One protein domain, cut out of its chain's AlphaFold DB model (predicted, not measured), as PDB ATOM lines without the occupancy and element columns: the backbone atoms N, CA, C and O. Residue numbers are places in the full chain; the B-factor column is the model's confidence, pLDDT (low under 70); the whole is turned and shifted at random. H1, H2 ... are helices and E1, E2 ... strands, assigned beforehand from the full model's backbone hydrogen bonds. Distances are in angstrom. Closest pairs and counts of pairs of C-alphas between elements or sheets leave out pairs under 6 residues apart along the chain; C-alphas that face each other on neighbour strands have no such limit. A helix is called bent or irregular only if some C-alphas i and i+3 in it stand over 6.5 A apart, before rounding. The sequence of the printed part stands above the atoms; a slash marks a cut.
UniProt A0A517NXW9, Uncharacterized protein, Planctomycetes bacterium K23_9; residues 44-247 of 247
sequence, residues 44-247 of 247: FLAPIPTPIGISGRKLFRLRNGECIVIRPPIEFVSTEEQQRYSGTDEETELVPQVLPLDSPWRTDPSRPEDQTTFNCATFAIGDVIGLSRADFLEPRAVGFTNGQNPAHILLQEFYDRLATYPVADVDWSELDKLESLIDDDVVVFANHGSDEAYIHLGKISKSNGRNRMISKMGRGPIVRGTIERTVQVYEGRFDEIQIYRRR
ATOM      1  N   PHE A  44     -40.710  40.195  54.757       49.50
ATOM      2  CA  PHE A  44     -41.154  38.866  55.165       49.50
ATOM      3  C   PHE A  44     -42.635  38.708  54.836       49.50
ATOM      4  O   PHE A  44     -43.475  39.413  55.396       49.50
ATOM      5  N   LEU A  45     -42.970  37.755  53.969       49.12
ATOM      6  CA  LEU A  45     -44.369  37.422  53.709       49.12
ATOM      7  C   LEU A  45     -44.879  36.395  54.722       49.12
ATOM      8  O   LEU A  45     -44.120  35.581  55.259       49.12
ATOM      9  N   ALA A  46     -46.192  36.418  54.959       45.78
ATOM     10  CA  ALA A  46     -46.863  35.396  55.750       45.78
ATOM     11  C   ALA A  46     -46.601  33.995  55.152       45.78
ATOM     12  O   ALA A  46     -46.547  33.852  53.926       45.78
ATOM     13  N   PRO A  47     -46.444  32.952  55.986       51.09
ATOM     14  CA  PRO A  47     -46.213  31.596  55.500       51.09
ATOM     15  C   PRO A  47     -47.363  31.136  54.590       51.09
ATOM     16  O   PRO A  47     -48.535  31.276  54.940       51.09
ATOM     17  N   ILE A  48     -47.035  30.565  53.424       44.78
ATOM     18  CA  ILE A  48     -48.036  29.996  52.510       44.78
ATOM     19  C   ILE A  48     -48.552  28.666  53.084       44.78
ATOM     20  O   ILE A  48     -47.739  27.770  53.342       44.78
ATOM     21  N   PRO A  49     -49.880  28.488  53.230       41.62
ATOM     22  CA  PRO A  49     -50.472  27.206  53.586       41.62
ATOM     23  C   PRO A  49     -50.129  26.145  52.541       41.62
ATOM     24  O   PRO A  49     -50.279  26.353  51.338       41.62
ATOM     25  N   THR A  50     -49.686  24.985  53.000       39.66
ATOM     26  CA  THR A  50     -49.430  23.822  52.146       39.66
ATOM     27  C   THR A  50     -50.520  22.777  52.380       39.66
ATOM     28  O   THR A  50     -51.177  22.824  53.421       39.66
ATOM     29  N   PRO A  51     -50.698  21.783  51.488       34.88
ATOM     30  CA  PRO A  51     -51.608  20.657  51.731       34.88
ATOM     31  C   PRO A  51     -51.347  19.893  53.046       34.88
ATOM     32  O   PRO A  51     -52.200  19.136  53.489       34.88
ATOM     33  N   ILE A  52     -50.183  20.107  53.673       33.41
ATOM     34  CA  ILE A  52     -49.737  19.505  54.937       33.41
ATOM     35  C   ILE A  52     -49.829  20.479  56.139       33.41
ATOM     36  O   ILE A  52     -49.379  20.142  57.229       33.41
ATOM     37  N   GLY A  53     -50.405  21.681  55.972       32.38
ATOM     38  CA  GLY A  53     -50.578  22.697  57.028       32.38
ATOM     39  C   GLY A  53     -49.759  23.990  56.837       32.38
ATOM     40  O   GLY A  53     -49.170  24.220  55.777       32.38
ATOM     41  N   ILE A  54     -49.728  24.845  57.875       34.62
ATOM     42  CA  ILE A  54     -49.065  26.178  57.928       34.62
ATOM     43  C   ILE A  54     -47.583  26.069  58.368       34.62
ATOM     44  O   ILE A  54     -47.073  26.917  59.094       34.62
ATOM     45  N   SER A  55     -46.870  25.006  57.996       36.56
ATOM     46  CA  SER A  55     -45.533  24.750  58.553       36.56
ATOM     47  C   SER A  55     -44.399  24.922  57.531       36.56
ATOM     48  O   SER A  55     -44.427  24.327  56.455       36.56
ATOM     49  N   GLY A  56     -43.380  25.717  57.900       44.78
ATOM     50  CA  GLY A  56     -42.018  25.591  57.360       44.78
ATOM     51  C   GLY A  56     -41.650  26.374  56.091       44.78
ATOM     52  O   GLY A  56     -40.906  25.881  55.250       44.78
ATOM     53  N   ARG A  57     -42.135  27.595  55.854       52.47
ATOM     54  CA  ARG A  57     -41.644  28.382  54.697       52.47
ATOM     55  C   ARG A  57     -41.366  29.819  55.100       52.47
ATOM     56  O   ARG A  57     -42.246  30.471  55.653       52.47
ATOM     57  N   LYS A  58     -40.147  30.298  54.829       54.94
ATOM     58  CA  LYS A  58     -39.825  31.726  54.879       54.94
ATOM     59  C   LYS A  58     -39.903  32.253  53.455       54.94
ATOM     60  O   LYS A  58     -39.149  31.838  52.584       54.94
ATOM     61  N   LEU A  59     -40.857  33.134  53.217       56.09
ATOM     62  CA  LEU A  59     -41.018  33.803  51.939       56.09
ATOM     63  C   LEU A  59     -40.354  35.166  52.023       56.09
ATOM     64  O   LEU A  59     -40.709  35.967  52.889       56.09
ATOM     65  N   PHE A  60     -39.407  35.405  51.126       60.88
ATOM     66  CA  PHE A  60     -38.760  36.695  50.981       60.88
ATOM     67  C   PHE A  60     -39.257  37.319  49.686       60.88
ATOM     68  O   PHE A  60     -39.130  36.721  48.617       60.88
ATOM     69  N   ARG A  61     -39.818  38.524  49.758       59.69
ATOM     70  CA  ARG A  61     -40.003  39.334  48.555       59.69
ATOM     71  C   ARG A  61     -38.792  40.241  48.391       59.69
ATOM     72  O   ARG A  61     -38.424  40.959  49.319       59.69
ATOM     73  N   LEU A  62     -38.170  40.172  47.219       65.00
ATOM     74  CA  LEU A  62     -37.021  40.981  46.823       65.00
ATOM     75  C   LEU A  62     -37.423  41.895  45.660       65.00
ATOM     76  O   LEU A  62     -38.508  41.753  45.091       65.00
ATOM     77  N   ARG A  63     -36.560  42.849  45.292       62.41
ATOM     78  CA  ARG A  63     -36.863  43.807  44.214       62.41
ATOM     79  C   ARG A  63     -36.998  43.117  42.861       62.41
ATOM     80  O   ARG A  63     -37.850  43.504  42.068       62.41
ATOM     81  N   ASN A  64     -36.198  42.079  42.638       61.56
ATOM     82  CA  ASN A  64     -36.168  41.331  41.385       61.56
ATOM     83  C   ASN A  64     -37.152  40.146  41.324       61.56
ATOM     84  O   ASN A  64     -37.154  39.415  40.335       61.56
ATOM     85  N   GLY A  65     -37.993  39.934  42.345       58.38
ATOM     86  CA  GLY A  65     -38.996  38.863  42.346       58.38
ATOM     87  C   GLY A  65     -39.282  38.265  43.723       58.38
ATOM     88  O   GLY A  65     -38.779  38.723  44.750       58.38
ATOM     89  N   GLU A  66     -40.107  37.217  43.756       61.75
ATOM     90  CA  GLU A  66     -40.427  36.491  44.984       61.75
ATOM     91  C   GLU A  66     -39.422  35.348  45.186       61.75
ATOM     92  O   GLU A  66     -39.439  34.336  44.490       61.75
ATOM     93  N   CYS A  67     -38.535  35.473  46.173       59.09
ATOM     94  CA  CYS A  67     -37.642  34.390  46.563       59.09
ATOM     95  C   CYS A  67     -38.339  33.489  47.589       59.09
ATOM     96  O   CYS A  67     -38.375  33.757  48.796       59.09
ATOM     97  N   ILE A  68     -38.896  32.382  47.103       60.47
ATOM     98  CA  ILE A  68     -39.539  31.379  47.952       60.47
ATOM     99  C   ILE A  68     -38.464  30.461  48.544       60.47
ATOM    100  O   ILE A  68     -37.897  29.628  47.839       60.47
ATOM    101  N   VAL A  69     -38.208  30.580  49.851       58.41
ATOM    102  CA  VAL A  69     -37.309  29.675  50.577       58.41
ATOM    103  C   VAL A  69     -38.113  28.633  51.345       58.41
ATOM    104  O   VAL A  69     -39.064  28.935  52.075       58.41
ATOM    105  N   ILE A  70     -37.708  27.373  51.204       56.47
ATOM    106  CA  ILE A  70     -38.324  26.260  51.912       56.47
ATOM    107  C   ILE A  70     -37.527  26.010  53.190       56.47
ATOM    108  O   ILE A  70     -36.327  25.766  53.147       56.47
ATOM    109  N   ARG A  71     -38.196  26.003  54.339       51.88
ATOM    110  CA  ARG A  71     -37.635  25.492  55.592       51.88
ATOM    111  C   ARG A  71     -38.352  24.184  55.920       51.88
ATOM    112  O   ARG A  71     -39.411  24.244  56.538       51.88
ATOM    113  N   PRO A  72     -37.842  23.009  55.511       47.31
ATOM    114  CA  PRO A  72     -38.459  21.730  55.860       47.31
ATOM    115  C   PRO A  72     -38.871  21.756  57.333       47.31
ATOM    116  O   PRO A  72     -38.063  22.175  58.166       47.31
ATOM    117  N   PRO A  73     -40.135  21.462  57.658       44.22
ATOM    118  CA  PRO A  73     -40.633  21.786  58.973       44.22
ATOM    119  C   PRO A  73     -39.929  20.881  59.985       44.22
ATOM    120  O   PRO A  73     -40.134  19.670  60.023       44.22
ATOM    121  N   ILE A  74     -39.035  21.500  60.761       43.66
ATOM    122  CA  ILE A  74     -38.093  20.833  61.669       43.66
ATOM    123  C   ILE A  74     -38.864  20.040  62.742       43.66
ATOM    124  O   ILE A  74     -38.386  19.050  63.272       43.66
ATOM    125  N   GLU A  75     -40.115  20.419  62.996       43.66
ATOM    126  CA  GLU A  75     -41.046  19.754  63.911       43.66
ATOM    127  C   GLU A  75     -41.508  18.362  63.433       43.66
ATOM    128  O   GLU A  75     -41.999  17.579  64.241       43.66
ATOM    129  N   PHE A  76     -41.351  18.036  62.142       38.28
ATOM    130  CA  PHE A  76     -41.761  16.746  61.559       38.28
ATOM    131  C   PHE A  76     -40.595  15.793  61.293       38.28
ATOM    132  O   PHE A  76     -40.817  14.675  60.828       38.28
ATOM    133  N   VAL A  77     -39.364  16.222  61.565       44.25
ATOM    134  CA  VAL A  77     -38.196  15.335  61.574       44.25
ATOM    135  C   VAL A  77     -37.954  14.834  62.996       44.25
ATOM    136  O   VAL A  77     -38.375  15.466  63.969       44.25
ATOM    137  N   SER A  78     -37.324  13.667  63.125       47.28
ATOM    138  CA  SER A  78     -37.075  13.025  64.422       47.28
ATOM    139  C   SER A  78     -36.295  13.941  65.374       47.28
ATOM    140  O   SER A  78     -35.512  14.776  64.937       47.28
ATOM    141  N   THR A  79     -36.448  13.776  66.692       52.34
ATOM    142  CA  THR A  79     -35.689  14.558  67.690       52.34
ATOM    143  C   THR A  79     -34.170  14.462  67.473       52.34
ATOM    144  O   THR A  79     -33.447  15.424  67.709       52.34
ATOM    145  N   GLU A  80     -33.693  13.321  66.967       51.09
ATOM    146  CA  GLU A  80     -32.305  13.098  66.545       51.09
ATOM    147  C   GLU A  80     -31.904  13.977  65.350       51.09
ATOM    148  O   GLU A  80     -30.841  14.593  65.358       51.09
ATOM    149  N   GLU A  81     -32.764  14.084  64.336       47.66
ATOM    150  CA  GLU A  81     -32.582  15.007  63.214       47.66
ATOM    151  C   GLU A  81     -32.635  16.469  63.684       47.66
ATOM    152  O   GLU A  81     -31.765  17.254  63.319       47.66
ATOM    153  N   GLN A  82     -33.571  16.832  64.565       51.12
ATOM    154  CA  GLN A  82     -33.663  18.183  65.140       51.12
ATOM    155  C   GLN A  82     -32.379  18.592  65.873       51.12
ATOM    156  O   GLN A  82     -31.908  19.713  65.689       51.12
ATOM    157  N   GLN A  83     -31.784  17.685  66.655       51.97
ATOM    158  CA  GLN A  83     -30.518  17.925  67.358       51.97
ATOM    159  C   GLN A  83     -29.324  18.068  66.403       51.97
ATOM    160  O   GLN A  83     -28.423  18.859  66.674       51.97
ATOM    161  N   ARG A  84     -29.327  17.375  65.255       49.56
ATOM    162  CA  ARG A  84     -28.333  17.595  64.183       49.56
ATOM    163  C   ARG A  84     -28.492  18.953  63.493       49.56
ATOM    164  O   ARG A  84     -27.534  19.454  62.914       49.56
ATOM    165  N   TYR A  85     -29.688  19.542  63.537       48.41
ATOM    166  CA  TYR A  85     -29.987  20.856  62.953       48.41
ATOM    167  C   TYR A  85     -29.829  22.023  63.935       48.41
ATOM    168  O   TYR A  85     -29.789  23.179  63.505       48.41
ATOM    169  N   SER A  86     -29.728  21.755  65.240       41.16
ATOM    170  CA  SER A  86     -29.453  22.763  66.261       41.16
ATOM    171  C   SER A  86     -27.947  23.005  66.388       41.16
ATOM    172  O   SER A  86     -27.294  22.441  67.260       41.16
ATOM    173  N   GLY A  87     -27.402  23.850  65.515       41.97
ATOM    174  CA  GLY A  87     -26.011  24.302  65.572       41.97
ATOM    175  C   GLY A  87     -25.828  25.608  64.799       41.97
ATOM    176  O   GLY A  87     -26.279  25.735  63.658       41.97
ATOM    177  N   THR A  88     -25.202  26.605  65.425       41.06
ATOM    178  CA  THR A  88     -24.635  27.790  64.754       41.06
ATOM    179  C   THR A  88     -23.179  27.500  64.443       41.06
ATOM    180  O   THR A  88     -22.272  28.139  64.964       41.06
ATOM    181  N   ASP A  89     -22.956  26.452  63.680       40.94
ATOM    182  CA  ASP A  89     -21.611  25.956  63.462       40.94
ATOM    183  C   ASP A  89     -20.955  26.822  62.379       40.94
ATOM    184  O   ASP A  89     -21.520  27.043  61.294       40.94
ATOM    185  N   GLU A  90     -19.756  27.315  62.668       42.09
ATOM    186  CA  GLU A  90     -18.936  28.052  61.712       42.09
ATOM    187  C   GLU A  90     -18.646  27.176  60.471       42.09
ATOM    188  O   GLU A  90     -18.555  25.948  60.546       42.09
ATOM    189  N   GLU A  91     -18.519  27.794  59.292       44.19
ATOM    190  CA  GLU A  91     -18.258  27.112  58.005       44.19
ATOM    191  C   GLU A  91     -16.984  26.237  58.047       44.19
ATOM    192  O   GLU A  91     -16.876  25.228  57.349       44.19
ATOM    193  N   THR A  92     -16.050  26.575  58.939       43.44
ATOM    194  CA  THR A  92     -14.806  25.862  59.265       43.44
ATOM    195  C   THR A  92     -15.005  24.460  59.847       43.44
ATOM    196  O   THR A  92     -14.125  23.620  59.666       43.44
ATOM    197  N   GLU A  93     -16.136  24.171  60.492       44.88
ATOM    198  CA  GLU A  93     -16.424  22.847  61.074       44.88
ATOM    199  C   GLU A  93     -16.983  21.851  60.044       44.88
ATOM    200  O   GLU A  93     -17.009  20.645  60.285       44.88
ATOM    201  N   LEU A  94     -17.409  22.342  58.874       49.62
ATOM    202  CA  LEU A  94     -18.132  21.557  57.871       49.62
ATOM    203  C   LEU A  94     -17.325  21.056  56.701       49.62
ATOM    204  O   LEU A  94     -17.819  20.187  55.993       49.62
ATOM    205  N   VAL A  95     -16.174  21.657  56.414       51.06
ATOM    206  CA  VAL A  95     -15.374  21.282  55.250       51.06
ATOM    207  C   VAL A  95     -14.490  20.124  55.695       51.06
ATOM    208  O   VAL A  95     -13.413  20.374  56.249       51.06
ATOM    209  N   PRO A  96     -14.893  18.852  55.502       49.06
ATOM    210  CA  PRO A  96     -13.990  17.766  55.789       49.06
ATOM    211  C   PRO A  96     -12.856  17.878  54.766       49.06
ATOM    212  O   PRO A  96     -12.987  18.472  53.692       49.06
ATOM    213  N   GLN A  97     -11.712  17.347  55.160       51.88
ATOM    214  CA  GLN A  97     -10.469  17.282  54.405       51.88
ATOM    215  C   GLN A  97     -10.646  17.203  52.881       51.88
ATOM    216  O   GLN A  97     -11.536  16.524  52.372       51.88
ATOM    217  N   VAL A  98      -9.731  17.866  52.163       48.28
ATOM    218  CA  VAL A  98      -9.546  17.718  50.712       48.28
ATOM    219  C   VAL A  98      -9.578  16.227  50.376       48.28
ATOM    220  O   VAL A  98      -8.658  15.498  50.745       48.28
ATOM    221  N   LEU A  99     -10.649  15.773  49.723       49.94
ATOM    222  CA  LEU A  99     -10.760  14.370  49.350       49.94
ATOM    223  C   LEU A  99      -9.718  14.072  48.258       49.94
ATOM    224  O   LEU A  99      -9.531  14.895  47.353       49.94
ATOM    225  N   PRO A 100      -9.024  12.924  48.330       47.00
ATOM    226  CA  PRO A 100      -8.148  12.462  47.261       47.00
ATOM    227  C   PRO A 100      -8.870  12.434  45.904       47.00
ATOM    228  O   PRO A 100     -10.071  12.167  45.841       47.00
ATOM    229  N   LEU A 101      -8.138  12.697  44.815       45.75
ATOM    230  CA  LEU A 101      -8.668  12.780  43.439       45.75
ATOM    231  C   LEU A 101      -9.450  11.526  43.003       45.75
ATOM    232  O   LEU A 101     -10.385  11.612  42.204       45.75
ATOM    233  N   ASP A 102      -9.061  10.376  43.540       49.41
ATOM    234  CA  ASP A 102      -9.587   9.037  43.298       49.41
ATOM    235  C   ASP A 102     -10.706   8.626  44.269       49.41
ATOM    236  O   ASP A 102     -11.324   7.575  44.087       49.41
ATOM    237  N   SER A 103     -11.022   9.455  45.268       54.28
ATOM    238  CA  SER A 103     -12.118   9.178  46.189       54.28
ATOM    239  C   SER A 103     -13.455   9.283  45.444       54.28
ATOM    240  O   SER A 103     -13.775  10.338  44.880       54.28
ATOM    241  N   PRO A 104     -14.270   8.214  45.398       53.47
ATOM    242  CA  PRO A 104     -15.629   8.347  44.915       53.47
ATOM    243  C   PRO A 104     -16.364   9.246  45.910       53.47
ATOM    244  O   PRO A 104     -16.393   8.930  47.096       53.47
ATOM    245  N   TRP A 105     -16.942  10.355  45.431       57.84
ATOM    246  CA  TRP A 105     -17.776  11.276  46.210       57.84
ATOM    247  C   TRP A 105     -19.002  10.532  46.768       57.84
ATOM    248  O   TRP A 105     -20.100  10.592  46.221       57.84
ATOM    249  N   ARG A 106     -18.805   9.730  47.808       50.09
ATOM    250  CA  ARG A 106     -19.838   8.933  48.454       50.09
ATOM    251  C   ARG A 106     -20.107   9.566  49.800       50.09
ATOM    252  O   ARG A 106     -19.184   9.847  50.554       50.09
ATOM    253  N   THR A 107     -21.387   9.753  50.098       49.34
ATOM    254  CA  THR A 107     -21.853   9.765  51.483       49.34
ATOM    255  C   THR A 107     -21.294   8.534  52.162       49.34
ATOM    256  O   THR A 107     -21.648   7.422  51.759       49.34
ATOM    257  N   ASP A 108     -20.428   8.720  53.150       52.66
ATOM    258  CA  ASP A 108     -20.116   7.648  54.075       52.66
ATOM    259  C   ASP A 108     -21.408   7.359  54.860       52.66
ATOM    260  O   ASP A 108     -21.880   8.230  55.594       52.66
ATOM    261  N   PRO A 109     -22.041   6.181  54.696       53.03
ATOM    262  CA  PRO A 109     -23.277   5.870  55.408       53.03
ATOM    263  C   PRO A 109     -23.093   5.874  56.931       53.03
ATOM    264  O   PRO A 109     -24.080   5.978  57.655       53.03
ATOM    265  N   SER A 110     -21.849   5.762  57.412       52.69
ATOM    266  CA  SER A 110     -21.498   5.830  58.830       52.69
ATOM    267  C   SER A 110     -21.357   7.257  59.373       52.69
ATOM    268  O   SER A 110     -21.217   7.420  60.584       52.69
ATOM    269  N   ARG A 111     -21.460   8.280  58.511       53.34
ATOM    270  CA  ARG A 111     -21.383   9.708  58.855       53.34
ATOM    271  C   ARG A 111     -22.717  10.412  58.603       53.34
ATOM    272  O   ARG A 111     -22.885  11.125  57.611       53.34
ATOM    273  N   PRO A 112     -23.729  10.181  59.454       51.88
ATOM    274  CA  PRO A 112     -25.055  10.755  59.270       51.88
ATOM    275  C   PRO A 112     -25.080  12.287  59.399       51.88
ATOM    276  O   PRO A 112     -26.045  12.901  58.950       51.88
ATOM    277  N   GLU A 113     -24.042  12.916  59.958       49.47
ATOM    278  CA  GLU A 113     -23.847  14.370  59.944       49.47
ATOM    279  C   GLU A 113     -23.625  14.943  58.533       49.47
ATOM    280  O   GLU A 113     -23.962  16.099  58.283       49.47
ATOM    281  N   ASP A 114     -23.148  14.130  57.582       53.34
ATOM    282  CA  ASP A 114     -23.022  14.534  56.175       53.34
ATOM    283  C   ASP A 114     -24.404  14.633  55.486       53.34
ATOM    284  O   ASP A 114     -24.538  15.249  54.420       53.34
ATOM    285  N   GLN A 115     -25.449  14.052  56.097       53.97
ATOM    286  CA  GLN A 115     -26.836  14.119  55.634       53.97
ATOM    287  C   GLN A 115     -27.551  15.324  56.248       53.97
ATOM    288  O   GLN A 115     -28.157  15.260  57.316       53.97
ATOM    289  N   THR A 116     -27.522  16.443  55.533       60.28
ATOM    290  CA  THR A 116     -28.201  17.676  55.946       60.28
ATOM    291  C   THR A 116     -29.397  17.993  55.046       60.28
ATOM    292  O   THR A 116     -29.490  17.505  53.915       60.28
ATOM    293  N   THR A 117     -30.347  18.788  55.551       62.03
ATOM    294  CA  THR A 117     -31.539  19.212  54.793       62.03
ATOM    295  C   THR A 117     -31.237  20.296  53.770       62.03
ATOM    296  O   THR A 117     -32.032  20.478  52.853       62.03
ATOM    297  N   PHE A 118     -30.103  20.989  53.891       71.88
ATOM    298  CA  PHE A 118     -29.679  22.015  52.945       71.88
ATOM    299  C   PHE A 118     -28.941  21.430  51.732       71.88
ATOM    300  O   PHE A 118     -28.237  20.419  51.822       71.88
ATOM    301  N   ASN A 119     -29.096  22.077  50.580       83.25
ATOM    302  CA  ASN A 119     -28.478  21.673  49.318       83.25
ATOM    303  C   ASN A 119     -27.292  22.582  48.942       83.25
ATOM    304  O   ASN A 119     -26.898  23.478  49.689       83.25
ATOM    305  N   CYS A 120     -26.726  22.354  47.756       90.25
ATOM    306  CA  CYS A 120     -25.659  23.175  47.189       90.25
ATOM    307  C   CYS A 120     -26.016  24.660  47.075       90.25
ATOM    308  O   CYS A 120     -25.166  25.500  47.357       90.25
ATOM    309  N   ALA A 121     -27.261  24.988  46.728       91.00
ATOM    310  CA  ALA A 121     -27.708  26.369  46.608       91.00
ATOM    311  C   ALA A 121     -27.764  27.067  47.973       91.00
ATOM    312  O   ALA A 121     -27.174  28.133  48.127       91.00
ATOM    313  N   THR A 122     -28.380  26.451  48.992       86.06
ATOM    314  CA  THR A 122     -28.358  27.011  50.352       86.06
ATOM    315  C   THR A 122     -26.921  27.210  50.829       86.06
ATOM    316  O   THR A 122     -26.606  28.254  51.388       86.06
ATOM    317  N   PHE A 123     -26.040  26.230  50.599       86.50
ATOM    318  CA  PHE A 123     -24.641  26.326  51.010       86.50
ATOM    319  C   PHE A 123     -23.915  27.504  50.348       86.50
ATOM    320  O   PHE A 123     -23.197  28.246  51.010       86.50
ATOM    321  N   ALA A 124     -24.083  27.652  49.033       92.12
ATOM    322  CA  ALA A 124     -23.310  28.602  48.251       92.12
ATOM    323  C   ALA A 124     -23.758  30.054  48.458       92.12
ATOM    324  O   ALA A 124     -22.910  30.942  48.457       92.12
ATOM    325  N   ILE A 125     -25.066  30.288  48.602       90.75
ATOM    326  CA  ILE A 125     -25.647  31.641  48.553       90.75
ATOM    327  C   ILE A 125     -26.718  31.912  49.613       90.75
ATOM    328  O   ILE A 125     -27.298  32.992  49.639       90.75
ATOM    329  N   GLY A 126     -27.043  30.947  50.474       83.31
ATOM    330  CA  GLY A 126     -28.115  31.106  51.459       83.31
ATOM    331  C   GLY A 126     -27.778  32.083  52.591       83.31
ATOM    332  O   GLY A 126     -28.683  32.681  53.175       83.31
ATOM    333  N   ASP A 127     -26.497  32.293  52.891       80.94
ATOM    334  CA  ASP A 127     -26.047  33.171  53.976       80.94
ATOM    335  C   ASP A 127     -26.459  34.635  53.759       80.94
ATOM    336  O   ASP A 127     -26.715  35.348  54.731       80.94
ATOM    337  N   VAL A 128     -26.607  35.075  52.503       79.06
ATOM    338  CA  VAL A 128     -26.963  36.467  52.162       79.06
ATOM    339  C   VAL A 128     -28.349  36.878  52.658       79.06
ATOM    340  O   VAL A 128     -28.601  38.063  52.859       79.06
ATOM    341  N   ILE A 129     -29.224  35.903  52.904       70.69
ATOM    342  CA  ILE A 129     -30.555  36.095  53.496       70.69
ATOM    343  C   ILE A 129     -30.697  35.370  54.847       70.69
ATOM    344  O   ILE A 129     -31.806  35.183  55.353       70.69
ATOM    345  N   GLY A 130     -29.576  34.949  55.442       69.88
ATOM    346  CA  GLY A 130     -29.532  34.304  56.753       69.88
ATOM    347  C   GLY A 130     -30.115  32.888  56.790       69.88
ATOM    348  O   GLY A 130     -30.702  32.505  57.806       69.88
ATOM    349  N   LEU A 131     -29.994  32.119  55.701       73.81
ATOM    350  CA  LEU A 131     -30.337  30.695  55.715       73.81
ATOM    351  C   LEU A 131     -29.308  29.901  56.515       73.81
ATOM    352  O   LEU A 131     -28.108  30.168  56.451       73.81
ATOM    353  N   SER A 132     -29.783  28.900  57.249       67.38
ATOM    354  CA  SER A 132     -28.939  27.959  57.976       67.38
ATOM    355  C   SER A 132     -28.919  26.586  57.306       67.38
ATOM    356  O   SER A 132     -29.564  26.330  56.289       67.38
ATOM    357  N   ARG A 133     -28.210  25.648  57.934       65.12
ATOM    358  CA  ARG A 133     -28.160  24.235  57.534       65.12
ATOM    359  C   ARG A 133     -29.509  23.514  57.646       65.12
ATOM    360  O   ARG A 133     -29.643  22.391  57.174       65.12
ATOM    361  N   ALA A 134     -30.503  24.135  58.272       65.69
ATOM    362  CA  ALA A 134     -31.859  23.608  58.321       65.69
ATOM    363  C   ALA A 134     -32.713  24.052  57.118       65.69
ATOM    364  O   ALA A 134     -33.839  23.581  56.968       65.69
ATOM    365  N   ASP A 135     -32.212  24.969  56.282       72.25
ATOM    366  CA  ASP A 135     -32.971  25.624  55.221       72.25
ATOM    367  C   ASP A 135     -32.631  25.052  53.831       72.25
ATOM    368  O   ASP A 135     -31.483  24.745  53.507       72.25
ATOM    369  N   PHE A 136     -33.634  24.936  52.963       76.69
ATOM    370  CA  PHE A 136     -33.484  24.456  51.592       76.69
ATOM    371  C   PHE A 136     -33.864  25.558  50.598       76.69
ATOM    372  O   PHE A 136     -35.012  26.005  50.528       76.69
ATOM    373  N   LEU A 137     -32.895  25.975  49.790       82.25
ATOM    374  CA  LEU A 137     -33.102  26.901  48.689       82.25
ATOM    375  C   LEU A 137     -33.310  26.101  47.401       82.25
ATOM    376  O   LEU A 137     -32.392  25.428  46.941       82.25
ATOM    377  N   GLU A 138     -34.503  26.154  46.809       85.44
ATOM    378  CA  GLU A 138     -34.755  25.480  45.530       85.44
ATOM    379  C   GLU A 138     -33.987  26.196  44.402       85.44
ATOM    380  O   GLU A 138     -34.165  27.401  44.223       85.44
ATOM    381  N   PRO A 139     -33.136  25.495  43.630       89.88
ATOM    382  CA  PRO A 139     -32.398  26.095  42.524       89.88
ATOM    383  C   PRO A 139     -33.144  25.990  41.186       89.88
ATOM    384  O   PRO A 139     -32.511  25.953  40.133       89.88
ATOM    385  N   ARG A 140     -34.476  25.847  41.205       89.31
ATOM    386  CA  ARG A 140     -35.299  25.604  40.014       89.31
ATOM    387  C   ARG A 140     -36.664  26.282  40.082       89.31
ATOM    388  O   ARG A 140     -37.232  26.466  41.155       89.31
ATOM    389  N   ALA A 141     -37.207  26.566  38.906       86.38
ATOM    390  CA  ALA A 141     -38.583  26.960  38.665       86.38
ATOM    391  C   ALA A 141     -39.522  25.754  38.774       86.38
ATOM    392  O   ALA A 141     -39.508  24.848  37.943       86.38
ATOM    393  N   VAL A 142     -40.351  25.735  39.817       77.69
ATOM    394  CA  VAL A 142     -41.327  24.670  40.075       77.69
ATOM    395  C   VAL A 142     -42.641  25.252  40.599       77.69
ATOM    396  O   VAL A 142     -42.723  26.408  41.007       77.69
ATOM    397  N   GLY A 143     -43.708  24.447  40.610       67.81
ATOM    398  CA  GLY A 143     -45.050  24.931  40.961       67.81
ATOM    399  C   GLY A 143     -45.148  25.591  42.343       67.81
ATOM    400  O   GLY A 143     -45.879  26.561  42.501       67.81
ATOM    401  N   PHE A 144     -44.386  25.122  43.339       67.94
ATOM    402  CA  PHE A 144     -44.406  25.719  44.682       67.94
ATOM    403  C   PHE A 144     -43.506  26.958  44.827       67.94
ATOM    404  O   PHE A 144     -43.573  27.614  45.863       67.94
ATOM    405  N   THR A 145     -42.673  27.271  43.828       70.25
ATOM    406  CA  THR A 145     -41.892  28.517  43.750       70.25
ATOM    407  C   THR A 145     -42.555  29.539  42.823       70.25
ATOM    408  O   THR A 145     -41.889  30.430  42.305       70.25
ATOM    409  N   ASN A 146     -43.865  29.406  42.577       72.62
ATOM    410  CA  ASN A 146     -44.609  30.215  41.608       72.62
ATOM    411  C   ASN A 146     -43.966  30.210  40.205       72.62
ATOM    412  O   ASN A 146     -44.048  31.194  39.475       72.62
ATOM    413  N   GLY A 147     -43.295  29.111  39.828       75.25
ATOM    414  CA  GLY A 147     -42.582  29.010  38.553       75.25
ATOM    415  C   GLY A 147     -41.322  29.878  38.463       75.25
ATOM    416  O   GLY A 147     -40.795  30.052  37.373       75.25
ATOM    417  N   GLN A 148     -40.824  30.418  39.577       81.81
ATOM    418  CA  GLN A 148     -39.564  31.162  39.628       81.81
ATOM    419  C   GLN A 148     -38.432  30.285  40.162       81.81
ATOM    420  O   GLN A 148     -38.694  29.363  40.924       81.81
ATOM    421  N   ASN A 149     -37.180  30.574  39.803       88.94
ATOM    422  CA  ASN A 149     -35.991  29.944  40.385       88.94
ATOM    423  C   ASN A 149     -35.450  30.822  41.538       88.94
ATOM    424  O   ASN A 149     -34.822  31.849  41.266       88.94
ATOM    425  N   PRO A 150     -35.661  30.452  42.818       86.38
ATOM    426  CA  PRO A 150     -35.193  31.242  43.958       86.38
ATOM    427  C   PRO A 150     -33.685  31.508  43.958       86.38
ATOM    428  O   PRO A 150     -33.266  32.622  44.266       86.38
ATOM    429  N   ALA A 151     -32.860  30.525  43.581       91.00
ATOM    430  CA  ALA A 151     -31.411  30.716  43.512       91.00
ATOM    431  C   ALA A 151     -31.020  31.770  42.464       91.00
ATOM    432  O   ALA A 151     -30.166  32.611  42.737       91.00
ATOM    433  N   HIS A 152     -31.684  31.776  41.303       92.50
ATOM    434  CA  HIS A 152     -31.509  32.827  40.295       92.50
ATOM    435  C   HIS A 152     -31.874  34.205  40.840       92.50
ATOM    436  O   HIS A 152     -31.082  35.135  40.710       92.50
ATOM    437  N   ILE A 153     -33.019  34.337  41.516       88.12
ATOM    438  CA  ILE A 153     -33.439  35.619  42.099       88.12
ATOM    439  C   ILE A 153     -32.396  36.134  43.098       88.12
ATOM    440  O   ILE A 153     -32.041  37.311  43.050       88.12
ATOM    441  N   LEU A 154     -31.867  35.271  43.974       87.88
ATOM    442  CA  LEU A 154     -30.828  35.676  44.927       87.88
ATOM    443  C   LEU A 154     -29.535  36.109  44.237       87.88
ATOM    444  O   LEU A 154     -28.963  37.131  44.618       87.88
ATOM    445  N   LEU A 155     -29.095  35.385  43.207       93.06
ATOM    446  CA  LEU A 155     -27.929  35.782  42.420       93.06
ATOM    447  C   LEU A 155     -28.151  37.146  41.751       93.06
ATOM    448  O   LEU A 155     -27.289  38.015  41.845       93.06
ATOM    449  N   GLN A 156     -29.326  37.384  41.163       91.06
ATOM    450  CA  GLN A 156     -29.666  38.671  40.546       91.06
ATOM    451  C   GLN A 156     -29.823  39.816  41.556       91.06
ATOM    452  O   GLN A 156     -29.640  40.977  41.199       91.06
ATOM    453  N   GLU A 157     -30.190  39.544  42.809       86.19
ATOM    454  CA  GLU A 157     -30.391  40.584  43.827       86.19
ATOM    455  C   GLU A 157     -29.094  40.958  44.558       86.19
ATOM    456  O   GLU A 157     -28.872  42.143  44.812       86.19
ATOM    457  N   PHE A 158     -28.230  39.984  44.863       87.75
ATOM    458  CA  PHE A 158     -27.083  40.174  45.764       87.75
ATOM    459  C   PHE A 158     -25.712  39.989  45.111       87.75
ATOM    460  O   PHE A 158     -24.698  40.273  45.749       87.75
ATOM    461  N   TYR A 159     -25.659  39.516  43.868       94.94
ATOM    462  CA  TYR A 159     -24.407  39.213  43.189       94.94
ATOM    463  C   TYR A 159     -24.315  39.930  41.841       94.94
ATOM    464  O   TYR A 159     -25.321  40.334  41.253       94.94
ATOM    465  N   ASP A 160     -23.085  40.089  41.370       96.69
ATOM    466  CA  ASP A 160     -22.731  40.494  40.018       96.69
ATOM    467  C   ASP A 160     -22.189  39.278  39.267       96.69
ATOM    468  O   ASP A 160     -21.309  38.568  39.763       96.69
ATOM    469  N   ARG A 161     -22.696  39.032  38.055       96.25
ATOM    470  CA  ARG A 161     -22.154  37.989  37.178       96.25
ATOM    471  C   ARG A 161     -20.841  38.474  36.575       96.25
ATOM    472  O   ARG A 161     -20.835  39.420  35.791       96.25
ATOM    473  N   LEU A 162     -19.744  37.813  36.924       96.88
ATOM    474  CA  LEU A 162     -18.401  38.157  36.459       96.88
ATOM    475  C   LEU A 162     -18.091  37.555  35.091       96.88
ATOM    476  O   LEU A 162     -17.477  38.210  34.253       96.88
ATOM    477  N   ALA A 163     -18.474  36.295  34.886       95.50
ATOM    478  CA  ALA A 163     -18.140  35.551  33.683       95.50
ATOM    479  C   ALA A 163     -19.115  34.396  33.444       95.50
ATOM    480  O   ALA A 163     -19.733  33.881  34.378       95.50
ATOM    481  N   THR A 164     -19.181  33.972  32.187       95.88
ATOM    482  CA  THR A 164     -19.902  32.786  31.731       95.88
ATOM    483  C   THR A 164     -19.000  32.027  30.767       95.88
ATOM    484  O   THR A 164     -18.424  32.635  29.865       95.88
ATOM    485  N   TYR A 165     -18.891  30.715  30.952       94.44
ATOM    486  CA  TYR A 165     -18.071  29.828  30.139       94.44
ATOM    487  C   TYR A 165     -18.914  28.646  29.648       94.44
ATOM    488  O   TYR A 165     -19.442  27.904  30.482       94.44
ATOM    489  N   PRO A 166     -19.021  28.411  28.331       95.44
ATOM    490  CA  PRO A 166     -19.451  27.115  27.820       95.44
ATOM    491  C   PRO A 166     -18.467  26.041  28.292       95.44
ATOM    492  O   PRO A 166     -17.259  26.217  28.152       95.44
ATOM    493  N   VAL A 167     -18.954  24.921  28.831       94.31
ATOM    494  CA  VAL A 167     -18.099  23.858  29.397       94.31
ATOM    495  C   VAL A 167     -17.095  23.325  28.373       94.31
ATOM    496  O   VAL A 167     -15.960  23.021  28.731       94.31
ATOM    497  N   ALA A 168     -17.502  23.242  27.105       93.56
ATOM    498  CA  ALA A 168     -16.656  22.777  26.008       93.56
ATOM    499  C   ALA A 168     -15.431  23.676  25.751       93.56
ATOM    500  O   ALA A 168     -14.428  23.188  25.235       93.56
ATOM    501  N   ASP A 169     -15.502  24.950  26.147       94.38
ATOM    502  CA  ASP A 169     -14.500  25.974  25.840       94.38
ATOM    503  C   ASP A 169     -13.649  26.359  27.066       94.38
ATOM    504  O   ASP A 169     -12.847  27.291  27.003       94.38
ATOM    505  N   VAL A 170     -13.814  25.672  28.205       95.12
ATOM    506  CA  VAL A 170     -13.085  26.003  29.438       95.12
ATOM    507  C   VAL A 170     -11.627  25.545  29.357       95.12
ATOM    508  O   VAL A 170     -11.341  24.348  29.313       95.12
ATOM    509  N   ASP A 171     -10.687  26.488  29.473       95.75
ATOM    510  CA  ASP A 171      -9.309  26.169  29.857       95.75
ATOM    511  C   ASP A 171      -9.238  25.942  31.376       95.75
ATOM    512  O   ASP A 171      -9.203  26.873  32.187       95.75
ATOM    513  N   TRP A 172      -9.216  24.669  31.780       94.06
ATOM    514  CA  TRP A 172      -9.171  24.281  33.190       94.06
ATOM    515  C   TRP A 172      -7.897  24.738  33.905       94.06
ATOM    516  O   TRP A 172      -7.936  24.995  35.109       94.06
ATOM    517  N   SER A 173      -6.763  24.844  33.200       93.38
ATOM    518  CA  SER A 173      -5.502  25.277  33.812       93.38
ATOM    519  C   SER A 173      -5.512  26.772  34.094       93.38
ATOM    520  O   SER A 173      -5.005  27.200  35.136       93.38
ATOM    521  N   GLU A 174      -6.088  27.547  33.174       94.88
ATOM    522  CA  GLU A 174      -6.307  28.976  33.351       94.88
ATOM    523  C   GLU A 174      -7.298  29.224  34.489       94.88
ATOM    524  O   GLU A 174      -6.965  29.927  35.443       94.88
ATOM    525  N   LEU A 175      -8.467  28.576  34.462       94.56
ATOM    526  CA  LEU A 175      -9.493  28.760  35.490       94.56
ATOM    527  C   LEU A 175      -8.998  28.358  36.895       94.56
ATOM    528  O   LEU A 175      -9.296  29.050  37.872       94.56
ATOM    529  N   ASP A 176      -8.172  27.305  37.016       93.38
ATOM    530  CA  ASP A 176      -7.540  26.882  38.285       93.38
ATOM    531  C   ASP A 176      -6.575  27.933  38.858       93.38
ATOM    532  O   ASP A 176      -6.278  27.898  40.049       93.38
ATOM    533  N   LYS A 177      -6.066  28.864  38.045       94.94
ATOM    534  CA  LYS A 177      -5.057  29.860  38.452       94.94
ATOM    535  C   LYS A 177      -5.514  31.304  38.279       94.94
ATOM    536  O   LYS A 177      -4.753  32.213  38.598       94.94
ATOM    537  N   LEU A 178      -6.725  31.518  37.774       95.69
ATOM    538  CA  LEU A 178      -7.242  32.836  37.446       95.69
ATOM    539  C   LEU A 178      -7.223  33.744  38.684       95.69
ATOM    540  O   LEU A 178      -7.966  33.532  39.645       95.69
ATOM    541  N   GLU A 179      -6.342  34.746  38.669       95.19
ATOM    542  CA  GLU A 179      -6.069  35.580  39.845       95.19
ATOM    543  C   GLU A 179      -7.250  36.465  40.233       95.19
ATOM    544  O   GLU A 179      -7.410  36.769  41.416       95.19
ATOM    545  N   SER A 180      -8.076  36.841  39.252       95.31
ATOM    546  CA  SER A 180      -9.235  37.708  39.443       95.31
ATOM    547  C   SER A 180     -10.345  37.065  40.270       95.31
ATOM    548  O   SER A 180     -11.139  37.812  40.839       95.31
ATOM    549  N   LEU A 181     -10.397  35.729  40.373       96.31
ATOM    550  CA  LEU A 181     -11.293  35.029  41.297       96.31
ATOM    551  C   LEU A 181     -10.840  35.239  42.743       96.31
ATOM    552  O   LEU A 181      -9.645  35.340  43.012       96.31
ATOM    553  N   ILE A 182     -11.767  35.292  43.689       95.00
ATOM    554  CA  ILE A 182     -11.479  35.424  45.124       95.00
ATOM    555  C   ILE A 182     -12.247  34.371  45.926       95.00
ATOM    556  O   ILE A 182     -13.136  33.713  45.392       95.00
ATOM    557  N   ASP A 183     -11.878  34.193  47.197       93.81
ATOM    558  CA  ASP A 183     -12.672  33.381  48.124       93.81
ATOM    559  C   ASP A 183     -14.133  33.860  48.139       93.81
ATOM    560  O   ASP A 183     -14.395  35.060  48.072       93.81
ATOM    561  N   ASP A 184     -15.062  32.908  48.215       93.31
ATOM    562  CA  ASP A 184     -16.517  33.117  48.211       93.31
ATOM    563  C   ASP A 184     -17.141  33.603  46.892       93.31
ATOM    564  O   ASP A 184     -18.365  33.755  46.828       93.31
ATOM    565  N   ASP A 185     -16.368  33.756  45.805       98.00
ATOM    566  CA  ASP A 185     -16.972  33.825  44.469       98.00
ATOM    567  C   ASP A 185     -17.796  32.556  44.222       98.00
ATOM    568  O   ASP A 185     -17.368  31.443  44.522       98.00
ATOM    569  N   VAL A 186     -18.991  32.702  43.669       98.06
ATOM    570  CA  VAL A 186     -19.928  31.595  43.492       98.06
ATOM    571  C   VAL A 186     -19.776  31.026  42.091       98.06
ATOM    572  O   VAL A 186     -19.855  31.749  41.101       98.06
ATOM    573  N   VAL A 187     -19.600  29.711  42.014       97.81
ATOM    574  CA  VAL A 187     -19.617  28.938  40.771       97.81
ATOM    575  C   VAL A 187     -20.985  28.287  40.634       97.81
ATOM    576  O   VAL A 187     -21.415  27.549  41.524       97.81
ATOM    577  N   VAL A 188     -21.656  28.542  39.516       97.75
ATOM    578  CA  VAL A 188     -22.975  27.997  39.182       97.75
ATOM    579  C   VAL A 188     -22.853  27.140  37.931       97.75
ATOM    580  O   VAL A 188     -22.277  27.570  36.936       97.75
ATOM    581  N   PHE A 189     -23.421  25.941  37.979       96.88
ATOM    582  CA  PHE A 189     -23.532  25.041  36.837       96.88
ATOM    583  C   PHE A 189     -24.960  25.078  36.293       96.88
ATOM    584  O   PHE A 189     -25.907  24.741  37.013       96.88
ATOM    585  N   ALA A 190     -25.114  25.497  35.040       96.12
ATOM    586  CA  ALA A 190     -26.401  25.802  34.422       96.12
ATOM    587  C   ALA A 190     -26.489  25.247  32.993       96.12
ATOM    588  O   ALA A 190     -25.478  24.913  32.380       96.12
ATOM    589  N   ASN A 191     -27.713  25.156  32.473       94.75
ATOM    590  CA  ASN A 191     -27.925  24.917  31.047       94.75
ATOM    591  C   ASN A 191     -27.911  26.250  30.296       94.75
ATOM    592  O   ASN A 191     -28.486  27.236  30.763       94.75
ATOM    593  N   HIS A 192     -27.301  26.266  29.120       90.69
ATOM    594  CA  HIS A 192     -27.115  27.444  28.304       90.69
ATOM    595  C   HIS A 192     -28.457  28.103  27.989       90.69
ATOM    596  O   HIS A 192     -29.411  27.460  27.542       90.69
ATOM    597  N   GLY A 193     -28.533  29.408  28.246       82.56
ATOM    598  CA  GLY A 193     -29.739  30.201  28.016       82.56
ATOM    599  C   GLY A 193     -30.919  29.876  28.943       82.56
ATOM    600  O   GLY A 193     -32.013  30.379  28.695       82.56
ATOM    601  N   SER A 194     -30.731  29.065  29.991       87.00
ATOM    602  CA  SER A 194     -31.782  28.727  30.954       87.00
ATOM    603  C   SER A 194     -31.432  29.194  32.365       87.00
ATOM    604  O   SER A 194     -30.493  28.711  32.993       87.00
ATOM    605  N   ASP A 195     -32.270  30.082  32.897       85.44
ATOM    606  CA  ASP A 195     -32.279  30.453  34.317       85.44
ATOM    607  C   ASP A 195     -33.365  29.702  35.105       85.44
ATOM    608  O   ASP A 195     -33.552  29.912  36.305       85.44
ATOM    609  N   GLU A 196     -34.081  28.784  34.452       86.94
ATOM    610  CA  GLU A 196     -35.150  28.000  35.076       86.94
ATOM    611  C   GLU A 196     -34.606  26.921  36.012       86.94
ATOM    612  O   GLU A 196     -35.318  26.475  36.909       86.94
ATOM    613  N   ALA A 197     -33.358  26.487  35.829       90.81
ATOM    614  CA  ALA A 197     -32.755  25.456  36.656       90.81
ATOM    615  C   ALA A 197     -31.236  25.600  36.744       90.81
ATOM    616  O   ALA A 197     -30.533  25.552  35.736       90.81
ATOM    617  N   TYR A 198     -30.730  25.658  37.972       95.12
ATOM    618  CA  TYR A 198     -29.316  25.478  38.267       95.12
ATOM    619  C   TYR A 198     -29.077  24.086  38.829       95.12
ATOM    620  O   TYR A 198     -29.758  23.622  39.745       95.12
ATOM    621  N   ILE A 199     -28.105  23.401  38.236       94.44
ATOM    622  CA  ILE A 199     -27.839  21.989  38.492       94.44
ATOM    623  C   ILE A 199     -27.018  21.827  39.761       94.44
ATOM    624  O   ILE A 199     -27.267  20.914  40.551       94.44
ATOM    625  N   HIS A 200     -26.042  22.712  39.961       95.00
ATOM    626  CA  HIS A 200     -25.173  22.683  41.126       95.00
ATOM    627  C   HIS A 200     -24.528  24.046  41.385       95.00
ATOM    628  O   HIS A 200     -24.338  24.836  40.462       95.00
ATOM    629  N   LEU A 201     -24.221  24.325  42.650       96.19
ATOM    630  CA  LEU A 201     -23.589  25.567  43.089       96.19
ATOM    631  C   LEU A 201     -22.487  25.277  44.111       96.19
ATOM    632  O   LEU A 201     -22.526  24.289  44.848       96.19
ATOM    633  N   GLY A 202     -21.523  26.179  44.205       95.31
ATOM    634  CA  GLY A 202     -20.531  26.184  45.271       95.31
ATOM    635  C   GLY A 202     -19.729  27.470  45.274       95.31
ATOM    636  O   GLY A 202     -19.987  28.368  44.479       95.31
ATOM    637  N   LYS A 203     -18.755  27.545  46.171       95.06
ATOM    638  CA  LYS A 203     -17.920  28.726  46.375       95.06
ATOM    639  C   LYS A 203     -16.481  28.449  45.981       95.06
ATOM    640  O   LYS A 203     -15.988  27.331  46.152       95.06
ATOM    641  N   ILE A 204     -15.792  29.465  45.493       95.38
ATOM    642  CA  ILE A 204     -14.351  29.447  45.317       95.38
ATOM    643  C   ILE A 204     -13.686  29.476  46.692       95.38
ATOM    644  O   ILE A 204     -14.094  30.199  47.596       95.38
ATOM    645  N   SER A 205     -12.641  28.670  46.832       92.06
ATOM    646  CA  SER A 205     -11.708  28.704  47.944       92.06
ATOM    647  C   SER A 205     -10.286  28.660  47.403       92.06
ATOM    648  O   SER A 205      -9.886  27.696  46.742       92.06
ATOM    649  N   LYS A 206      -9.504  29.699  47.679       88.75
ATOM    650  CA  LYS A 206      -8.106  29.789  47.284       88.75
ATOM    651  C   LYS A 206      -7.242  28.942  48.203       88.75
ATOM    652  O   LYS A 206      -7.242  29.067  49.423       88.75
ATOM    653  N   SER A 207      -6.447  28.066  47.598       84.81
ATOM    654  CA  SER A 207      -5.502  27.213  48.312       84.81
ATOM    655  C   SER A 207      -4.209  27.103  47.519       84.81
ATOM    656  O   SER A 207      -4.214  26.640  46.380       84.81
ATOM    657  N   ASN A 208      -3.093  27.545  48.111       86.12
ATOM    658  CA  ASN A 208      -1.763  27.524  47.485       86.12
ATOM    659  C   ASN A 208      -1.735  28.176  46.086       86.12
ATOM    660  O   ASN A 208      -1.151  27.629  45.151       86.12
ATOM    661  N   GLY A 209      -2.412  29.321  45.935       86.69
ATOM    662  CA  GLY A 209      -2.498  30.053  44.665       86.69
ATOM    663  C   GLY A 209      -3.402  29.409  43.608       86.69
ATOM    664  O   GLY A 209      -3.339  29.806  42.451       86.69
ATOM    665  N   ARG A 210      -4.218  28.416  43.984       90.94
ATOM    666  CA  ARG A 210      -5.158  27.733  43.086       90.94
ATOM    667  C   ARG A 210      -6.603  27.908  43.525       90.94
ATOM    668  O   ARG A 210      -6.890  27.909  44.724       90.94
ATOM    669  N   ASN A 211      -7.498  27.981  42.551       93.56
ATOM    670  CA  ASN A 211      -8.934  28.096  42.732       93.56
ATOM    671  C   ASN A 211      -9.529  26.700  42.944       93.56
ATOM    672  O   ASN A 211      -9.605  25.872  42.035       93.56
ATOM    673  N   ARG A 212      -9.936  26.411  44.179       91.56
ATOM    674  CA  ARG A 212     -10.727  25.223  44.509       91.56
ATOM    675  C   ARG A 212     -12.191  25.596  44.592       91.56
ATOM    676  O   ARG A 212     -12.526  26.741  44.848       91.56
ATOM    677  N   MET A 213     -13.052  24.611  44.409       90.69
ATOM    678  CA  MET A 213     -14.478  24.740  44.640       90.69
ATOM    679  C   MET A 213     -14.839  23.995  45.918       90.69
ATOM    680  O   MET A 213     -14.503  22.818  46.057       90.69
ATOM    681  N   ILE A 214     -15.530  24.672  46.831       88.75
ATOM    682  CA  ILE A 214     -16.195  24.059  47.975       88.75
ATOM    683  C   ILE A 214     -17.686  23.973  47.666       88.75
ATOM    684  O   ILE A 214     -18.308  24.977  47.327       88.75
ATOM    685  N   SER A 215     -18.277  22.784  47.751       88.19
ATOM    686  CA  SER A 215     -19.706  22.613  47.467       88.19
ATOM    687  C   SER A 215     -20.321  21.428  48.200       88.19
ATOM    688  O   SER A 215     -19.619  20.501  48.592       88.19
ATOM    689  N   LYS A 216     -21.646  21.457  48.374       85.06
ATOM    690  CA  LYS A 216     -22.438  20.377  48.980       85.06
ATOM    691  C   LYS A 216     -22.942  19.414  47.908       85.06
ATOM    692  O   LYS A 216     -23.773  19.803  47.094       85.06
ATOM    693  N   MET A 217     -22.532  18.149  47.927       79.44
ATOM    694  CA  MET A 217     -22.869  17.185  46.865       79.44
ATOM    695  C   MET A 217     -24.285  16.597  47.029       79.44
ATOM    696  O   MET A 217     -24.462  15.443  47.422       79.44
ATOM    697  N   GLY A 218     -25.326  17.393  46.763       71.06
ATOM    698  CA  GLY A 218     -26.725  16.990  46.954       71.06
ATOM    699  C   GLY A 218     -27.036  16.694  48.428       71.06
ATOM    700  O   GLY A 218     -26.842  17.551  49.289       71.06
ATOM    701  N   ARG A 219     -27.484  15.469  48.741       61.81
ATOM    702  CA  ARG A 219     -27.608  14.991  50.136       61.81
ATOM    703  C   ARG A 219     -26.272  14.562  50.758       61.81
ATOM    704  O   ARG A 219     -26.254  14.275  51.945       61.81
ATOM    705  N   GLY A 220     -25.185  14.531  49.987       65.94
ATOM    706  CA  GLY A 220     -23.858  14.108  50.438       65.94
ATOM    707  C   GLY A 220     -22.984  15.192  51.050       65.94
ATOM    708  O   GLY A 220     -23.478  16.288  51.260       65.94
ATOM    709  N   PRO A 221     -21.713  14.913  51.363       71.12
ATOM    710  CA  PRO A 221     -20.881  15.813  52.158       71.12
ATOM    711  C   PRO A 221     -20.620  17.159  51.468       71.12
ATOM    712  O   PRO A 221     -20.823  17.323  50.257       71.12
ATOM    713  N   ILE A 222     -20.139  18.125  52.253       77.31
ATOM    714  CA  ILE A 222     -19.445  19.296  51.709       77.31
ATOM    715  C   ILE A 222     -18.038  18.876  51.360       77.31
ATOM    716  O   ILE A 222     -17.397  18.131  52.094       77.31
ATOM    717  N   VAL A 223     -17.560  19.349  50.225       76.88
ATOM    718  CA  VAL A 223     -16.288  18.903  49.705       76.88
ATOM    719  C   VAL A 223     -15.521  20.017  49.039       76.88
ATOM    720  O   VAL A 223     -16.122  20.891  48.421       76.88
ATOM    721  N   ARG A 224     -14.190  19.950  49.127       83.50
ATOM    722  CA  ARG A 224     -13.266  20.836  48.419       83.50
ATOM    723  C   ARG A 224     -12.576  20.070  47.288       83.50
ATOM    724  O   ARG A 224     -11.838  19.126  47.558       83.50
ATOM    725  N   GLY A 225     -12.778  20.499  46.045       83.25
ATOM    726  CA  GLY A 225     -12.197  19.892  44.841       83.25
ATOM    727  C   GLY A 225     -11.800  20.926  43.787       83.25
ATOM    728  O   GLY A 225     -11.831  22.127  44.045       83.25
ATOM    729  N   THR A 226     -11.397  20.477  42.599       88.88
ATOM    730  CA  THR A 226     -11.256  21.373  41.438       88.88
ATOM    731  C   THR A 226     -12.622  21.613  40.797       88.88
ATOM    732  O   THR A 226     -13.514  20.771  40.908       88.88
ATOM    733  N   ILE A 227     -12.783  22.743  40.103       90.81
ATOM    734  CA  ILE A 227     -14.009  23.030  39.340       90.81
ATOM    735  C   ILE A 227     -14.219  21.946  38.269       90.81
ATOM    736  O   ILE A 227     -15.305  21.384  38.167       90.81
ATOM    737  N   GLU A 228     -13.150  21.577  37.556       91.75
ATOM    738  CA  GLU A 228     -13.137  20.491  36.563       91.75
ATOM    739  C   GLU A 228     -13.648  19.164  37.143       91.75
ATOM    740  O   GLU A 228     -14.468  18.476  36.535       91.75
ATOM    741  N   ARG A 229     -13.206  18.795  38.351       85.56
ATOM    742  CA  ARG A 229     -13.636  17.541  38.970       85.56
ATOM    743  C   ARG A 229     -15.126  17.563  39.282       85.56
ATOM    744  O   ARG A 229     -15.788  16.548  39.091       85.56
ATOM    745  N   THR A 230     -15.655  18.694  39.742       86.00
ATOM    746  CA  THR A 230     -17.099  18.853  39.935       86.00
ATOM    747  C   THR A 230     -17.844  18.699  38.609       86.00
ATOM    748  O   THR A 230     -18.859  18.011  38.569       86.00
ATOM    749  N   VAL A 231     -17.310  19.233  37.510       89.31
ATOM    750  CA  VAL A 231     -17.909  19.084  36.174       89.31
ATOM    751  C   VAL A 231     -17.998  17.629  35.746       89.31
ATOM    752  O   VAL A 231     -19.067  17.176  35.350       89.31
ATOM    753  N   GLN A 232     -16.927  16.862  35.935       87.44
ATOM    754  CA  GLN A 232     -16.916  15.429  35.631       87.44
ATOM    755  C   GLN A 232     -17.971  14.640  36.425       87.44
ATOM    756  O   GLN A 232     -18.514  13.658  35.931       87.44
ATOM    757  N   VAL A 233     -18.288  15.042  37.662       83.81
ATOM    758  CA  VAL A 233     -19.307  14.356  38.483       83.81
ATOM    759  C   VAL A 233     -20.718  14.540  37.930       83.81
ATOM    760  O   VAL A 233     -21.572  13.666  38.082       83.81
ATOM    761  N   TYR A 234     -20.966  15.683  37.305       86.12
ATOM    762  CA  TYR A 234     -22.267  16.084  36.785       86.12
ATOM    763  C   TYR A 234     -22.284  16.088  35.248       86.12
ATOM    764  O   TYR A 234     -23.123  16.759  34.648       86.12
ATOM    765  N   GLU A 235     -21.379  15.334  34.618       88.06
ATOM    766  CA  GLU A 235     -21.229  15.272  33.165       88.06
ATOM    767  C   GLU A 235     -22.576  15.009  32.469       88.06
ATOM    768  O   GLU A 235     -23.374  14.164  32.889       88.06
ATOM    769  N   GLY A 236     -22.851  15.788  31.420       90.06
ATOM    770  CA  GLY A 236     -24.084  15.706  30.636       90.06
ATOM    771  C   GLY A 236     -25.334  16.282  31.309       90.06
ATOM    772  O   GLY A 236     -26.419  16.167  30.743       90.06
ATOM    773  N   ARG A 237     -25.227  16.886  32.503       92.25
ATOM    774  CA  ARG A 237     -26.371  17.528  33.186       92.25
ATOM    775  C   ARG A 237     -26.453  19.035  32.992       92.25
ATOM    776  O   ARG A 237     -27.496  19.604  33.299       92.25
ATOM    777  N   PHE A 238     -25.363  19.646  32.547       94.69
ATOM    778  CA  PHE A 238     -25.221  21.063  32.252       94.69
ATOM    779  C   PHE A 238     -24.194  21.251  31.134       94.69
ATOM    780  O   PHE A 238     -23.405  20.345  30.857       94.69
ATOM    781  N   ASP A 239     -24.175  22.433  30.534       95.44
ATOM    782  CA  ASP A 239     -23.253  22.814  29.459       95.44
ATOM    783  C   ASP A 239     -22.622  24.205  29.674       95.44
ATOM    784  O   ASP A 239     -21.784  24.623  28.874       95.44
ATOM    785  N   GLU A 240     -22.933  24.889  30.782       95.88
ATOM    786  CA  GLU A 240     -22.427  26.225  31.099       95.88
ATOM    787  C   GLU A 240     -21.971  26.361  32.567       95.88
ATOM    788  O   GLU A 240     -22.590  25.832  33.497       95.88
ATOM    789  N   ILE A 241     -20.885  27.110  32.777       96.50
ATOM    790  CA  ILE A 241     -20.395  27.562  34.084       96.50
ATOM    791  C   ILE A 241     -20.555  29.076  34.168       96.50
ATOM    792  O   ILE A 241     -20.056  29.809  33.317       96.50
ATOM    793  N   GLN A 242     -21.182  29.562  35.230       97.38
ATOM    794  CA  GLN A 242     -21.309  30.986  35.514       97.38
ATOM    795  C   GLN A 242     -20.585  31.317  36.820       97.38
ATOM    796  O   GLN A 242     -20.667  30.565  37.792       97.38
ATOM    797  N   ILE A 243     -19.881  32.447  36.847       97.81
ATOM    798  CA  ILE A 243     -19.160  32.935  38.023       97.81
ATOM    799  C   ILE A 243     -19.802  34.225  38.511       97.81
ATOM    800  O   ILE A 243     -19.993  35.162  37.733       97.81
ATOM    801  N   TYR A 244     -20.086  34.287  39.805       98.38
ATOM    802  CA  TYR A 244     -20.722  35.419  40.461       98.38
ATOM    803  C   TYR A 244     -19.892  35.916  41.640       98.38
ATOM    804  O   TYR A 244     -19.251  35.131  42.332       98.38
ATOM    805  N   ARG A 245     -19.963  37.218  41.910       97.81
ATOM    806  CA  ARG A 245     -19.366  37.849  43.090       97.81
ATOM    807  C   ARG A 245     -20.412  38.621  43.860       97.81
ATOM    808  O   ARG A 245     -21.222  39.317  43.261       97.81
ATOM    809  N   ARG A 246     -20.395  38.501  45.183       93.75
ATOM    810  CA  ARG A 246     -21.293  39.268  46.051       93.75
ATOM    811  C   ARG A 246     -21.023  40.770  45.900       93.75
ATOM    812  O   ARG A 246     -19.858  41.169  45.859       93.75
ATOM    813  N   ARG A 247     -22.093  41.564  45.821       89.56
ATOM    814  CA  ARG A 247     -22.055  43.035  45.786       89.56
ATOM    815  C   ARG A 247     -21.704  43.667  47.128       89.56
ATOM    816  O   ARG A 247     -22.080  43.088  48.173       89.56
TER     817      ARG A 247
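Overview. This is residues 44 to 247 of the 247 residues of an uncharacterized protein of Planctomycetes bacterium K23_9 (UniProt A0A517NXW9). A strongly twisted sheet of six strands has H2 and H3 over one face and H5 over the opposite face, while the small hairpin of E1 and E2 packs on H3. Residues 86 to 119, with no named element, lead from H1, off the sheet, to H2, near the middle. The printed part has 204 residues, with five named helices and eight named strands in the order E1 E2 H1 H2 H3 E3 H4 E4 E5 E6 E7 H5 E8; the large sheet runs E3, E8, E4, E5, E6, E7, antiparallel throughout. The class is mixed, under half of the residues being in named elements; the whole is compact, radius of gyration of the C-alphas 17.0 A, spans 51 by 41 by 30 A.

Arrangement. Start at Phe 44: residues 44 to 45 pair antiparallel with residues 59 to 60 of E1, residues 57 to 62, which forms a hairpin with E2, residues 65 to 70; look for N 60 and O 67, 3.0 A apart. H1, residues 79 to 85, touches no helix. H2, residues 120 to 129, is irregular, C-alphas 124 and 127 being 7.8 A apart; it touches H3, residues 150 to 158, at a steep tilt of 45 degrees, the closest C-alphas being Ala 121 and Ala 151, 6.5 A. The closest C-alphas of E2 and H3, Cys 67 and Pro 150, are 4.8 A apart. Edge strand E3, residues 159 to 166, bends by 55 degrees at residue 162; N 165 is 2.8 A from O 241 of E8, residues 240 to 246. H4, residues 172 to 175, only grazes the sheet with residues 173 to 175. E3, H4 and E4, residues 186 to 190, form a split strand-helix-strand unit, its two strands running the same way with E8 between them, with a right-handed crossover; N 188 and O 242 are 2.8 A apart. A meander, each strand the antiparallel neighbour of the one before, runs from E4 through E5, residues 198 to 207, and E6, residues 210 to 216, to E7, residues 222 to 225; see N 187 and O 202, 2.8 A, N 205 and O 212, 2.8 A, and N 215 and O 223, 2.9 A. H5, residues 227 to 233, is on the opposite face from H2 and H3; its closest C-alpha pair with E6 is Ile 227 and Met 213, 5.6 A. Every O i to N i+4 pair is within hydrogen-bond range in H1, H3 and H5, and 3 of 6 in H2; H4 is too short for one.

Along the chain. Find C-alpha 57 at (-41.644, 28.382, 54.697), where E1 begins. From C-alpha 198 at (-29.316, 25.478, 38.267), E5 runs 25.9 A; H2 measures 15.2 A. E8 ends at C-alpha 246, (-21.293, 39.268, 46.051).

Size, cuts and confidence. The farthest C-alphas, Gly 53 and Ser 173, are 50.8 A apart. The printed part has no cut; the links H1 to H2 and H2 to H3 are long. Mean pLDDT of the printed part is 74.0, with 82 residues under 70, among them residues 44 to 117.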